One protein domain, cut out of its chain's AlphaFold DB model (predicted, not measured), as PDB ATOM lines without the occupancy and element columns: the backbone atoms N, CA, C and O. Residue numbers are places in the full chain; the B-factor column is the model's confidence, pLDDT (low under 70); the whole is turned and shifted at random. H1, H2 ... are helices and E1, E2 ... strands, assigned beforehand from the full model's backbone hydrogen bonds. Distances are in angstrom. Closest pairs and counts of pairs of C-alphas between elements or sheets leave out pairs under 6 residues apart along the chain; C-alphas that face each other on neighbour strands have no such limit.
ATOM      1  N   SER A  66      79.654  -4.134 141.690       77.50
ATOM      2  CA  SER A  66      78.864  -3.724 140.534       77.50
ATOM      3  C   SER A  66      77.724  -4.709 140.320       77.50
ATOM      4  O   SER A  66      77.948  -5.882 140.011       77.50
ATOM      5  N   VAL A  67      76.494  -4.210 140.444       81.00
ATOM      6  CA  VAL A  67      75.272  -4.987 140.200       81.00
ATOM      7  C   VAL A  67      75.241  -5.523 138.766       81.00
ATOM      8  O   VAL A  67      74.908  -6.686 138.565       81.00
ATOM      9  N   GLU A  68      75.694  -4.736 137.786       73.38
ATOM     10  CA  GLU A  68      75.821  -5.171 136.388       73.38
ATOM     11  C   GLU A  68      76.771  -6.371 136.257       73.38
ATOM     12  O   GLU A  68      76.421  -7.397 135.674       73.38
ATOM     13  N   ARG A  69      77.948  -6.313 136.899       70.25
ATOM     14  CA  ARG A  69      78.889  -7.448 136.905       70.25
ATOM     15  C   ARG A  69      78.299  -8.681 137.594       70.25
ATOM     16  O   ARG A  69      78.529  -9.793 137.118       70.25
ATOM     17  N   ARG A  70      77.524  -8.513 138.676       78.25
ATOM     18  CA  ARG A  70      76.802  -9.630 139.319       78.25
ATOM     19  C   ARG A  70      75.772 -10.244 138.370       78.25
ATOM     20  O   ARG A  70      75.734 -11.467 138.249       78.25
ATOM     21  N   ASN A  71      74.993  -9.421 137.669       79.44
ATOM     22  CA  ASN A  71      73.983  -9.868 136.710       79.44
ATOM     23  C   ASN A  71      74.610 -10.631 135.536       79.44
ATOM     24  O   ASN A  71      74.182 -11.746 135.232       79.44
ATOM     25  N   LEU A  72      75.675 -10.088 134.939       76.19
ATOM     26  CA  LEU A  72      76.424 -10.734 133.858       76.19
ATOM     27  C   LEU A  72      77.050 -12.061 134.309       76.19
ATOM     28  O   LEU A  72      76.902 -13.077 133.628       76.19
ATOM     29  N   SER A  73      77.689 -12.090 135.485       77.06
ATOM     30  CA  SER A  73      78.271 -13.317 136.050       77.06
ATOM     31  C   SER A  73      77.208 -14.381 136.330       77.06
ATOM     32  O   SER A  73      77.424 -15.571 136.078       77.06
ATOM     33  N   LYS A  74      76.047 -13.969 136.851       87.06
ATOM     34  CA  LYS A  74      74.927 -14.868 137.139       87.06
ATOM     35  C   LYS A  74      74.328 -15.437 135.856       87.06
ATOM     36  O   LYS A  74      74.115 -16.641 135.778       87.06
ATOM     37  N   ARG A  75      74.129 -14.605 134.829       86.31
ATOM     38  CA  ARG A  75      73.682 -15.044 133.499       86.31
ATOM     39  C   ARG A  75      74.655 -16.060 132.899       86.31
ATOM     40  O   ARG A  75      74.227 -17.132 132.477       86.31
ATOM     41  N   LEU A  76      75.953 -15.748 132.901       82.75
ATOM     42  CA  LEU A  76      76.983 -16.612 132.321       82.75
ATOM     43  C   LEU A  76      76.993 -17.996 132.978       82.75
ATOM     44  O   LEU A  76      76.876 -19.003 132.290       82.75
ATOM     45  N   THR A  77      77.069 -18.053 134.309       85.69
ATOM     46  CA  THR A  77      77.092 -19.328 135.052       85.69
ATOM     47  C   THR A  77      75.790 -20.114 134.916       85.69
ATOM     48  O   THR A  77      75.817 -21.338 134.825       85.69
ATOM     49  N   ARG A  78      74.647 -19.423 134.850       87.12
ATOM     50  CA  ARG A  78      73.326 -20.048 134.737       87.12
ATOM     51  C   ARG A  78      73.089 -20.712 133.387       87.12
ATOM     52  O   ARG A  78      72.430 -21.744 133.367       87.12
ATOM     53  N   PHE A  79      73.602 -20.153 132.292       84.12
ATOM     54  CA  PHE A  79      73.403 -20.697 130.941       84.12
ATOM     55  C   PHE A  79      74.599 -21.468 130.385       84.12
ATOM     56  O   PHE A  79      74.475 -22.095 129.338       84.12
ATOM     57  N   ASN A  80      75.731 -21.495 131.091       81.94
ATOM     58  CA  ASN A  80      76.865 -22.356 130.756       81.94
ATOM     59  C   ASN A  80      76.675 -23.794 131.286       81.94
ATOM     60  O   ASN A  80      77.549 -24.349 131.949       81.94
ATOM     61  N   VAL A  81      75.498 -24.379 131.041       83.31
ATOM     62  CA  VAL A  81      75.129 -25.751 131.421       83.31
ATOM     63  C   VAL A  81      74.482 -26.418 130.210       83.31
ATOM     64  O   VAL A  81      73.415 -25.996 129.769       83.31
ATOM     65  N   ALA A  82      75.125 -27.460 129.674       78.38
ATOM     66  CA  ALA A  82      74.760 -28.069 128.391       78.38
ATOM     67  C   ALA A  82      73.315 -28.599 128.340       78.38
ATOM     68  O   ALA A  82      72.627 -28.424 127.339       78.38
ATOM     69  N   ASP A  83      72.836 -29.203 129.429       87.81
ATOM     70  CA  ASP A  83      71.515 -29.840 129.487       87.81
ATOM     71  C   ASP A  83      70.443 -28.983 130.180       87.81
ATOM     72  O   ASP A  83      69.386 -29.492 130.556       87.81
ATOM     73  N   LYS A  84      70.684 -27.681 130.377       87.50
ATOM     74  CA  LYS A  84      69.693 -26.812 131.021       87.50
ATOM     75  C   LYS A  84      68.443 -26.696 130.155       87.50
ATOM     76  O   LYS A  84      68.532 -26.395 128.974       87.50
ATOM     77  N   ILE A  85      67.277 -26.893 130.758       91.62
ATOM     78  CA  ILE A  85      66.000 -26.628 130.097       91.62
ATOM     79  C   ILE A  85      65.642 -25.155 130.273       91.62
ATOM     80  O   ILE A  85      65.851 -24.569 131.338       91.62
ATOM     81  N   SER A  86      65.159 -24.529 129.210       92.75
ATOM     82  CA  SER A  86      64.717 -23.136 129.173       92.75
ATOM     83  C   SER A  86      63.528 -23.001 128.225       92.75
ATOM     84  O   SER A  86      63.152 -23.957 127.550       92.75
ATOM     85  N   TYR A  87      62.906 -21.833 128.194       92.62
ATOM     86  CA  TYR A  87      61.650 -21.616 127.487       92.62
ATOM     87  C   TYR A  87      61.740 -20.333 126.680       92.62
ATOM     88  O   TYR A  87      62.119 -19.289 127.217       92.62
ATOM     89  N   ILE A  88      61.385 -20.414 125.402       91.88
ATOM     90  CA  ILE A  88      61.311 -19.257 124.516       91.88
ATOM     91  C   ILE A  88      59.869 -19.055 124.050       91.88
ATOM     92  O   ILE A  88      59.189 -19.999 123.644       91.88
ATOM     93  N   TYR A  89      59.422 -17.808 124.123       91.38
ATOM     94  CA  TYR A  89      58.134 -17.331 123.647       91.38
ATOM     95  C   TYR A  89      58.412 -16.389 122.487       91.38
ATOM     96  O   TYR A  89      59.085 -15.376 122.668       91.38
ATOM     97  N   LEU A  90      57.913 -16.721 121.303       91.19
ATOM     98  CA  LEU A  90      57.995 -15.836 120.147       91.19
ATOM     99  C   LEU A  90      56.827 -14.864 120.209       91.19
ATOM    100  O   LEU A  90      55.691 -15.293 120.422       91.19
ATOM    101  N   VAL A  91      57.101 -13.577 120.041       89.62
ATOM    102  CA  VAL A  91      56.106 -12.512 120.131       89.62
ATOM    103  C   VAL A  91      56.081 -11.716 118.839       89.62
ATOM    104  O   VAL A  91      57.119 -11.316 118.324       89.62
ATOM    105  N   ASP A  92      54.876 -11.462 118.342       86.94
ATOM    106  CA  ASP A  92      54.646 -10.563 117.218       86.94
ATOM    107  C   ASP A  92      53.383  -9.740 117.472       86.94
ATOM    108  O   ASP A  92      52.382 -10.258 117.971       86.94
ATOM    109  N   PHE A  93      53.442  -8.435 117.202       84.56
ATOM    110  CA  PHE A  93      52.357  -7.478 117.474       84.56
ATOM    111  C   PHE A  93      51.692  -7.629 118.863       84.56
ATOM    112  O   PHE A  93      50.481  -7.458 119.013       84.56
ATOM    113  N   GLY A  94      52.479  -7.959 119.896       78.75
ATOM    114  CA  GLY A  94      51.992  -8.138 121.271       78.75
ATOM    115  C   GLY A  94      51.247  -9.452 121.533       78.75
ATOM    116  O   GLY A  94      50.696  -9.624 122.618       78.75
ATOM    117  N   LYS A  95      51.238 -10.378 120.570       84.44
ATOM    118  CA  LYS A  95      50.684 -11.726 120.708       84.44
ATOM    119  C   LYS A  95      51.790 -12.762 120.787       84.44
ATOM    120  O   LYS A  95      52.816 -12.644 120.120       84.44
ATOM    121  N   ILE A  96      51.556 -13.813 121.566       86.62
ATOM    122  CA  ILE A  96      52.463 -14.958 121.615       86.62
ATOM    123  C   ILE A  96      52.211 -15.790 120.365       86.62
ATOM    124  O   ILE A  96      51.177 -16.441 120.222       86.62
ATOM    125  N   MET A  97      53.167 -15.770 119.454       85.94
ATOM    126  CA  MET A  97      53.089 -16.521 118.214       85.94
ATOM    127  C   MET A  97      53.501 -17.963 118.411       85.94
ATOM    128  O   MET A  97      52.967 -18.815 117.728       85.94
ATOM    129  N   GLY A  98      54.415 -18.266 119.330       83.81
ATOM    130  CA  GLY A  98      54.878 -19.636 119.529       83.81
ATOM    131  C   GLY A  98      55.570 -19.835 120.865       83.81
ATOM    132  O   GLY A  98      56.020 -18.880 121.499       83.81
ATOM    133  N   PHE A  99      55.654 -21.094 121.279       88.75
ATOM    134  CA  PHE A  99      56.278 -21.515 122.525       88.75
ATOM    135  C   PHE A  99      57.125 -22.761 122.287       88.75
ATOM    136  O   PHE A  99      56.639 -23.744 121.727       88.75
ATOM    137  N   PHE A 100      58.376 -22.732 122.749       89.25
ATOM    138  CA  PHE A 100      59.285 -23.866 122.628       89.25
ATOM    139  C   PHE A 100      60.033 -24.123 123.930       89.25
ATOM    140  O   PHE A 100      60.483 -23.199 124.617       89.25
ATOM    141  N   VAL A 101      60.210 -25.408 124.229       90.12
ATOM    142  CA  VAL A 101      61.118 -25.875 125.273       90.12
ATOM    143  C   VAL A 101      62.501 -26.024 124.649       90.12
ATOM    144  O   VAL A 101      62.705 -26.822 123.737       90.12
ATOM    145  N   VAL A 102      63.447 -25.233 125.132       88.56
ATOM    146  CA  VAL A 102      64.835 -25.213 124.679       88.56
ATOM    147  C   VAL A 102      65.664 -26.102 125.594       88.56
ATOM    148  O   VAL A 102      65.581 -25.997 126.818       88.56
ATOM    149  N   LYS A 103      66.495 -26.956 125.000       86.38
ATOM    150  CA  LYS A 103      67.565 -27.662 125.703       86.38
ATOM    151  C   LYS A 103      68.896 -26.963 125.417       86.38
ATOM    152  O   LYS A 103      69.238 -26.746 124.258       86.38
ATOM    153  N   GLY A 104      69.640 -26.641 126.467       79.44
ATOM    154  CA  GLY A 104      70.862 -25.850 126.406       79.44
ATOM    155  C   GLY A 104      70.582 -24.347 126.378       79.44
ATOM    156  O   GLY A 104      69.586 -23.860 126.915       79.44
ATOM    157  N   LYS A 105      71.492 -23.591 125.763       76.56
ATOM    158  CA  LYS A 105      71.392 -22.138 125.612       76.56
ATOM    159  C   LYS A 105      70.899 -21.800 124.204       76.56
ATOM    160  O   LYS A 105      71.363 -22.395 123.235       76.56
ATOM    161  N   VAL A 106      70.026 -20.797 124.085       74.81
ATOM    162  CA  VAL A 106      69.778 -20.137 122.795       74.81
ATOM    163  C   VAL A 106      71.044 -19.367 122.428       74.81
ATOM    164  O   VAL A 106      71.381 -18.353 123.043       74.81
ATOM    165  N   SER A 107      71.808 -19.908 121.489       68.44
ATOM    166  CA  SER A 107      73.027 -19.268 121.012       68.44
ATOM    167  C   SER A 107      72.678 -18.214 119.975       68.44
ATOM    168  O   SER A 107      71.846 -18.443 119.097       68.44
ATOM    169  N   SER A 108      73.324 -17.054 120.087       67.00
ATOM    170  CA  SER A 108      73.300 -16.081 119.007       67.00
ATOM    171  C   SER A 108      73.963 -16.707 117.791       67.00
ATOM    172  O   SER A 108      74.986 -17.379 117.922       67.00
ATOM    173  N   GLY A 149      72.856  -9.118 120.585       60.28
ATOM    174  CA  GLY A 149      71.726  -8.342 120.050       60.28
ATOM    175  C   GLY A 149      70.916  -7.520 121.056       60.28
ATOM    176  O   GLY A 149      71.101  -7.637 122.266       60.28
ATOM    177  N   ASP A 150      69.996  -6.714 120.520       72.81
ATOM    178  CA  ASP A 150      69.193  -5.705 121.229       72.81
ATOM    179  C   ASP A 150      68.177  -6.316 122.211       72.81
ATOM    180  O   ASP A 150      66.965  -6.258 122.010       72.81
ATOM    181  N   ALA A 151      68.669  -6.934 123.282       79.31
ATOM    182  CA  ALA A 151      67.862  -7.531 124.330       79.31
ATOM    183  C   ALA A 151      68.216  -6.934 125.692       79.31
ATOM    184  O   ALA A 151      69.384  -6.749 126.038       79.31
ATOM    185  N   ILE A 152      67.189  -6.696 126.499       86.12
ATOM    186  CA  ILE A 152      67.352  -6.482 127.934       86.12
ATOM    187  C   ILE A 152      67.230  -7.826 128.644       86.12
ATOM    188  O   ILE A 152      66.474  -8.697 128.215       86.12
ATOM    189  N   PHE A 153      67.932  -7.989 129.760       91.62
ATOM    190  CA  PHE A 153      67.713  -9.126 130.643       91.62
ATOM    191  C   PHE A 153      67.688  -8.686 132.102       91.62
ATOM    192  O   PHE A 153      68.306  -7.693 132.483       91.62
ATOM    193  N   PHE A 154      66.968  -9.436 132.927       91.44
ATOM    194  CA  PHE A 154      66.871  -9.190 134.359       91.44
ATOM    195  C   PHE A 154      66.490 -10.466 135.113       91.44
ATOM    196  O   PHE A 154      66.098 -11.477 134.529       91.44
ATOM    197  N   PHE A 155      66.619 -10.405 136.438       93.44
ATOM    198  CA  PHE A 155      66.106 -11.416 137.355       93.44
ATOM    199  C   PHE A 155      64.936 -10.811 138.123       93.44
ATOM    200  O   PHE A 155      65.057  -9.701 138.642       93.44
ATOM    201  N   ASN A 156      63.805 -11.512 138.183       92.06
ATOM    202  CA  ASN A 156      62.676 -11.055 138.991       92.06
ATOM    203  C   ASN A 156      62.889 -11.350 140.494       92.06
ATOM    204  O   ASN A 156      63.894 -11.934 140.906       92.06
ATOM    205  N   ASP A 157      61.911 -10.970 141.314       93.44
ATOM    206  CA  ASP A 157      61.866 -11.198 142.766       93.44
ATOM    207  C   ASP A 157      61.958 -12.682 143.173       93.44
ATOM    208  O   ASP A 157      62.341 -12.997 144.299       93.44
ATOM    209  N   LYS A 158      61.653 -13.596 142.246       93.25
ATOM    210  CA  LYS A 158      61.708 -15.056 142.418       93.25
ATOM    211  C   LYS A 158      62.958 -15.697 141.811       93.25
ATOM    212  O   LYS A 158      63.019 -16.917 141.685       93.25
ATOM    213  N   ASP A 159      63.943 -14.891 141.423       93.12
ATOM    214  CA  ASP A 159      65.163 -15.333 140.749       93.12
ATOM    215  C   ASP A 159      64.936 -16.074 139.410       93.12
ATOM    216  O   ASP A 159      65.732 -16.927 139.001       93.12
ATOM    217  N   VAL A 160      63.857 -15.738 138.702       92.62
ATOM    218  CA  VAL A 160      63.617 -16.182 137.322       92.62
ATOM    219  C   VAL A 160      64.375 -15.261 136.377       92.62
ATOM    220  O   VAL A 160      64.245 -14.037 136.464       92.62
ATOM    221  N   TYR A 161      65.152 -15.848 135.470       94.12
ATOM    222  CA  TYR A 161      65.799 -15.120 134.387       94.12
ATOM    223  C   TYR A 161      64.779 -14.775 133.303       94.12
ATOM    224  O   TYR A 161      64.044 -15.655 132.852       94.12
ATOM    225  N   ILE A 162      64.773 -13.518 132.864       92.19
ATOM    226  CA  ILE A 162      63.954 -13.037 131.753       92.19
ATOM    227  C   ILE A 162      64.857 -12.244 130.809       92.19
ATOM    228  O   ILE A 162      65.545 -11.323 131.243       92.19
ATOM    229  N   GLU A 163      64.836 -12.594 129.528       92.38
ATOM    230  CA  GLU A 163      65.456 -11.858 128.426       92.38
ATOM    231  C   GLU A 163      64.372 -11.466 127.424       92.38
ATOM    232  O   GLU A 163      63.495 -12.271 127.105       92.38
ATOM    233  N   TRP A 164      64.401 -10.219 126.965       89.88
ATOM    234  CA  TRP A 164      63.378  -9.649 126.097       89.88
ATOM    235  C   TRP A 164      64.002  -8.719 125.067       89.88
ATOM    236  O   TRP A 164      64.746  -7.807 125.428       89.88
ATOM    237  N   ASN A 165      63.642  -8.903 123.799       88.25
ATOM    238  CA  ASN A 165      64.110  -8.055 122.699       88.25
ATOM    239  C   ASN A 165      62.965  -7.431 121.875       88.25
ATOM    240  O   ASN A 165      63.194  -6.900 120.792       88.25
ATOM    241  N   GLY A 166      61.717  -7.539 122.344       86.31
ATOM    242  CA  GLY A 166      60.527  -7.069 121.624       86.31
ATOM    243  C   GLY A 166      59.865  -8.112 120.722       86.31
ATOM    244  O   GLY A 166      58.655  -8.033 120.523       86.31
ATOM    245  N   VAL A 167      60.618  -9.100 120.229       89.25
ATOM    246  CA  VAL A 167      60.120 -10.169 119.336       89.25
ATOM    247  C   VAL A 167      60.217 -11.565 119.951       89.25
ATOM    248  O   VAL A 167      59.636 -12.525 119.450       89.25
ATOM    249  N   TYR A 168      60.935 -11.709 121.059       90.31
ATOM    250  CA  TYR A 168      60.895 -12.894 121.895       90.31
ATOM    251  C   TYR A 168      61.024 -12.538 123.372       90.31
ATOM    252  O   TYR A 168      61.630 -11.533 123.755       90.31
ATOM    253  N   MET A 169      60.498 -13.441 124.197       91.19
ATOM    254  CA  MET A 169      60.819 -13.565 125.611       91.19
ATOM    255  C   MET A 169      61.530 -14.894 125.832       91.19
ATOM    256  O   MET A 169      61.035 -15.939 125.417       91.19
ATOM    257  N   PHE A 170      62.664 -14.879 126.514       92.19
ATOM    258  CA  PHE A 170      63.391 -16.084 126.886       92.19
ATOM    259  C   PHE A 170      63.519 -16.171 128.403       92.19
ATOM    260  O   PHE A 170      63.797 -15.179 129.075       92.19
ATOM    261  N   THR A 171      63.275 -17.359 128.951       93.50
ATOM    262  CA  THR A 171      63.187 -17.578 130.397       93.50
ATOM    263  C   THR A 171      63.791 -18.915 130.795       93.50
ATOM    264  O   THR A 171      63.772 -19.872 130.022       93.50
ATOM    265  N   ASP A 172      64.326 -19.003 132.012       92.31
ATOM    266  CA  ASP A 172      64.891 -20.254 132.531       92.31
ATOM    267  C   ASP A 172      63.907 -21.094 133.359       92.31
ATOM    268  O   ASP A 172      64.256 -22.187 133.805       92.31
ATOM    269  N   GLN A 173      62.682 -20.602 133.550       91.50
ATOM    270  CA  GLN A 173      61.585 -21.301 134.214       91.50
ATOM    271  C   GLN A 173      60.302 -21.124 133.410       91.50
ATOM    272  O   GLN A 173      60.105 -20.096 132.769       91.50
ATOM    273  N   TYR A 174      59.414 -22.116 133.469       89.62
ATOM    274  CA  TYR A 174      58.138 -22.041 132.771       89.62
ATOM    275  C   TYR A 174      57.274 -20.917 133.349       89.62
ATOM    276  O   TYR A 174      56.929 -20.928 134.534       89.62
ATOM    277  N   ILE A 175      56.882 -19.977 132.491       86.44
ATOM    278  CA  ILE A 175      55.914 -18.934 132.813       86.44
ATOM    279  C   ILE A 175      54.597 -19.270 132.119       86.44
ATOM    280  O   ILE A 175      54.515 -19.374 130.893       86.44
ATOM    281  N   LYS A 176      53.540 -19.431 132.912       84.38
ATOM    282  CA  LYS A 176      52.193 -19.536 132.361       84.38
ATOM    283  C   LYS A 176      51.759 -18.150 131.889       84.38
ATOM    284  O   LYS A 176      51.696 -17.227 132.695       84.38
ATOM    285  N   LEU A 177      51.472 -18.026 130.599       81.06
ATOM    286  CA  LEU A 177      50.886 -16.823 130.016       81.06
ATOM    287  C   LEU A 177      49.370 -17.017 129.908       81.06
ATOM    288  O   LEU A 177      48.900 -18.122 129.637       81.06
ATOM    289  N   ASP A 178      48.611 -15.950 130.153       80.19
ATOM    290  CA  ASP A 178      47.141 -15.998 130.118       80.19
ATOM    291  C   ASP A 178      46.593 -16.105 128.688       80.19
ATOM    292  O   ASP A 178      45.465 -16.548 128.479       80.19
ATOM    293  N   GLN A 179      47.402 -15.729 127.696       75.62
ATOM    294  CA  GLN A 179      47.092 -15.898 126.283       75.62
ATOM    295  C   GLN A 179      47.727 -17.191 125.751       75.62
ATOM    296  O   GLN A 179      48.932 -17.391 125.940       75.62
ATOM    297  N   PRO A 180      46.957 -18.070 125.085       71.19
ATOM    298  CA  PRO A 180      47.527 -19.236 124.422       71.19
ATOM    299  C   PRO A 180      48.386 -18.803 123.217       71.19
ATOM    300  O   PRO A 180      48.058 -17.801 122.576       71.19
ATOM    301  N   PRO A 181      49.471 -19.532 122.898       74.00
ATOM    302  CA  PRO A 181      50.256 -19.268 121.699       74.00
ATOM    303  C   PRO A 181      49.442 -19.584 120.434       74.00
ATOM    304  O   PRO A 181      48.714 -20.575 120.399       74.00
ATOM    305  N   GLU A 182      49.592 -18.766 119.389       75.50
ATOM    306  CA  GLU A 182      48.918 -18.978 118.095       75.50
ATOM    307  C   GLU A 182      49.474 -20.219 117.357       75.50
ATOM    308  O   GLU A 182      48.721 -20.977 116.747       75.50
ATOM    309  N   LEU A 183      50.785 -20.475 117.442       67.12
ATOM    310  CA  LEU A 183      51.430 -21.693 116.942       67.12
ATOM    311  C   LEU A 183      51.625 -22.676 118.093       67.12
ATOM    312  O   LEU A 183      52.415 -22.451 119.015       67.12
ATOM    313  N   MET A 184      50.939 -23.808 117.991       62.69
ATOM    314  CA  MET A 184      51.140 -24.968 118.848       62.69
ATOM    315  C   MET A 184      51.919 -26.009 118.049       62.69
ATOM    316  O   MET A 184      51.416 -26.535 117.058       62.69
ATOM    317  N   LEU A 185      53.155 -26.295 118.463       62.50
ATOM    318  CA  LEU A 185      53.890 -27.433 117.922       62.50
ATOM    319  C   LEU A 185      53.384 -28.690 118.629       62.50
ATOM    320  O   LEU A 185      53.770 -28.979 119.762       62.50
ATOM    321  N   GLU A 186      52.493 -29.421 117.972       63.84
ATOM    322  CA  GLU A 186      52.133 -30.754 118.426       63.84
ATOM    323  C   GLU A 186      53.214 -31.728 117.949       63.84
ATOM    324  O   GLU A 186      53.488 -31.853 116.754       63.84
ATOM    325  N   VAL A 187      53.860 -32.396 118.901       64.38
ATOM    326  CA  VAL A 187      54.912 -33.373 118.625       64.38
ATOM    327  C   VAL A 187      54.433 -34.742 119.087       64.38
ATOM    328  O   VAL A 187      53.880 -34.866 120.183       64.38
ATOM    329  N   ASP A 188      54.613 -35.771 118.260       62.03
ATOM    330  CA  ASP A 188      54.311 -37.142 118.671       62.03
ATOM    331  C   ASP A 188      55.325 -37.677 119.702       62.03
ATOM    332  O   ASP A 188      56.314 -37.028 120.051       62.03
ATOM    333  N   LYS A 189      55.062 -38.882 120.229       59.72
ATOM    334  CA  LYS A 189      55.907 -39.539 121.246       59.72
ATOM    335  C   LYS A 189      57.353 -39.771 120.782       59.72
ATOM    336  O   LYS A 189      58.206 -40.016 121.631       59.72
ATOM    337  N   ASP A 190      57.603 -39.666 119.479       68.25
ATOM    338  CA  ASP A 190      58.896 -39.885 118.841       68.25
ATOM    339  C   ASP A 190      59.562 -38.563 118.404       68.25
ATOM    340  O   ASP A 190      60.634 -38.578 117.798       68.25
ATOM    341  N   GLY A 191      58.970 -37.409 118.736       58.03
ATOM    342  CA  GLY A 191      59.548 -36.098 118.449       58.03
ATOM    343  C   GLY A 191      59.279 -35.574 117.031       58.03
ATOM    344  O   GLY A 191      59.940 -34.620 116.620       58.03
ATOM    345  N   GLN A 192      58.328 -36.152 116.285       49.97
ATOM    346  CA  GLN A 192      57.944 -35.660 114.958       49.97
ATOM    347  C   GLN A 192      56.749 -34.702 115.010       49.97
ATOM    348  O   GLN A 192      55.755 -34.951 115.694       49.97
ATOM    349  N   ASP A 193      56.842 -33.615 114.239       58.78
ATOM    350  CA  ASP A 193      55.760 -32.649 114.034       58.78
ATOM    351  C   ASP A 193      54.573 -33.312 113.313       58.78
ATOM    352  O   ASP A 193      54.688 -33.796 112.181       58.78
ATOM    353  N   ILE A 194      53.417 -33.336 113.978       61.66
ATOM    354  CA  ILE A 194      52.188 -33.960 113.468       61.66
ATOM    355  C   ILE A 194      51.331 -33.030 112.593       61.66
ATOM    356  O   ILE A 194      50.386 -33.510 111.956       61.66
ATOM    357  N   SER A 195      51.701 -31.752 112.442       54.03
ATOM    358  CA  SER A 195      50.971 -30.778 111.610       54.03
ATOM    359  C   SER A 195      50.981 -31.107 110.105       54.03
ATOM    360  O   SER A 195      50.090 -30.698 109.358       54.03
ATOM    361  N   THR A 196      51.935 -31.921 109.641       49.34
ATOM    362  CA  THR A 196      52.091 -32.287 108.220       49.34
ATOM    363  C   THR A 196      51.269 -33.503 107.777       49.34
ATOM    364  O   THR A 196      51.164 -33.764 106.576       49.34
TER     365      THR A 196
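AT A GLANCE: This is residues 66 to 108 and 149 to 196 of the 220 residues of an uncharacterized protein of Candidatus Moranbacteria bacterium GW2011_GWF1_36_78 (UniProt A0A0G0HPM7). What is seen? A twisted antiparallel sheet, E2 E1 E5 E4 E3, has H1 across one face at its E3 end; residues 172 to 196 form an unnamed tail away from H1. How large? The printed part has 91 residues, under half in named elements: H1, then E1 to E5, mixed class. It is only just compact, close to loose, radius of gyration of the C-alphas 14.6 A, spanning 50 by 31 by 25 A.

IN THESE COORDINATES: Which strands? E2 is residues 95 to 103, 23.7 A long, E1 85 to 92, E5 168 to 171, E4 161 to 164, E3 152 to 155. And H1? H1, residues 67 to 79, runs 18.3 A from (75.272, -4.987, 140.200) to (73.403, -20.697, 130.941).

HOW THE PARTS SIT: Which atoms pair? In hairpin E1 and E2, N 86 and O 102 are within hydrogen-bond range, 2.8 A. And H1? H1 is on the sheet; C-alphas 71 and 154 of H1 and E3 are closest, 7.5 A.

THE WHOLE: What is cut? Residues 109 to 148, leaving 8.0 A between C-alphas 108 and 149. Low confidence? pLDDT is under 70 at residues 107 to 108, 149 and 183 to 196.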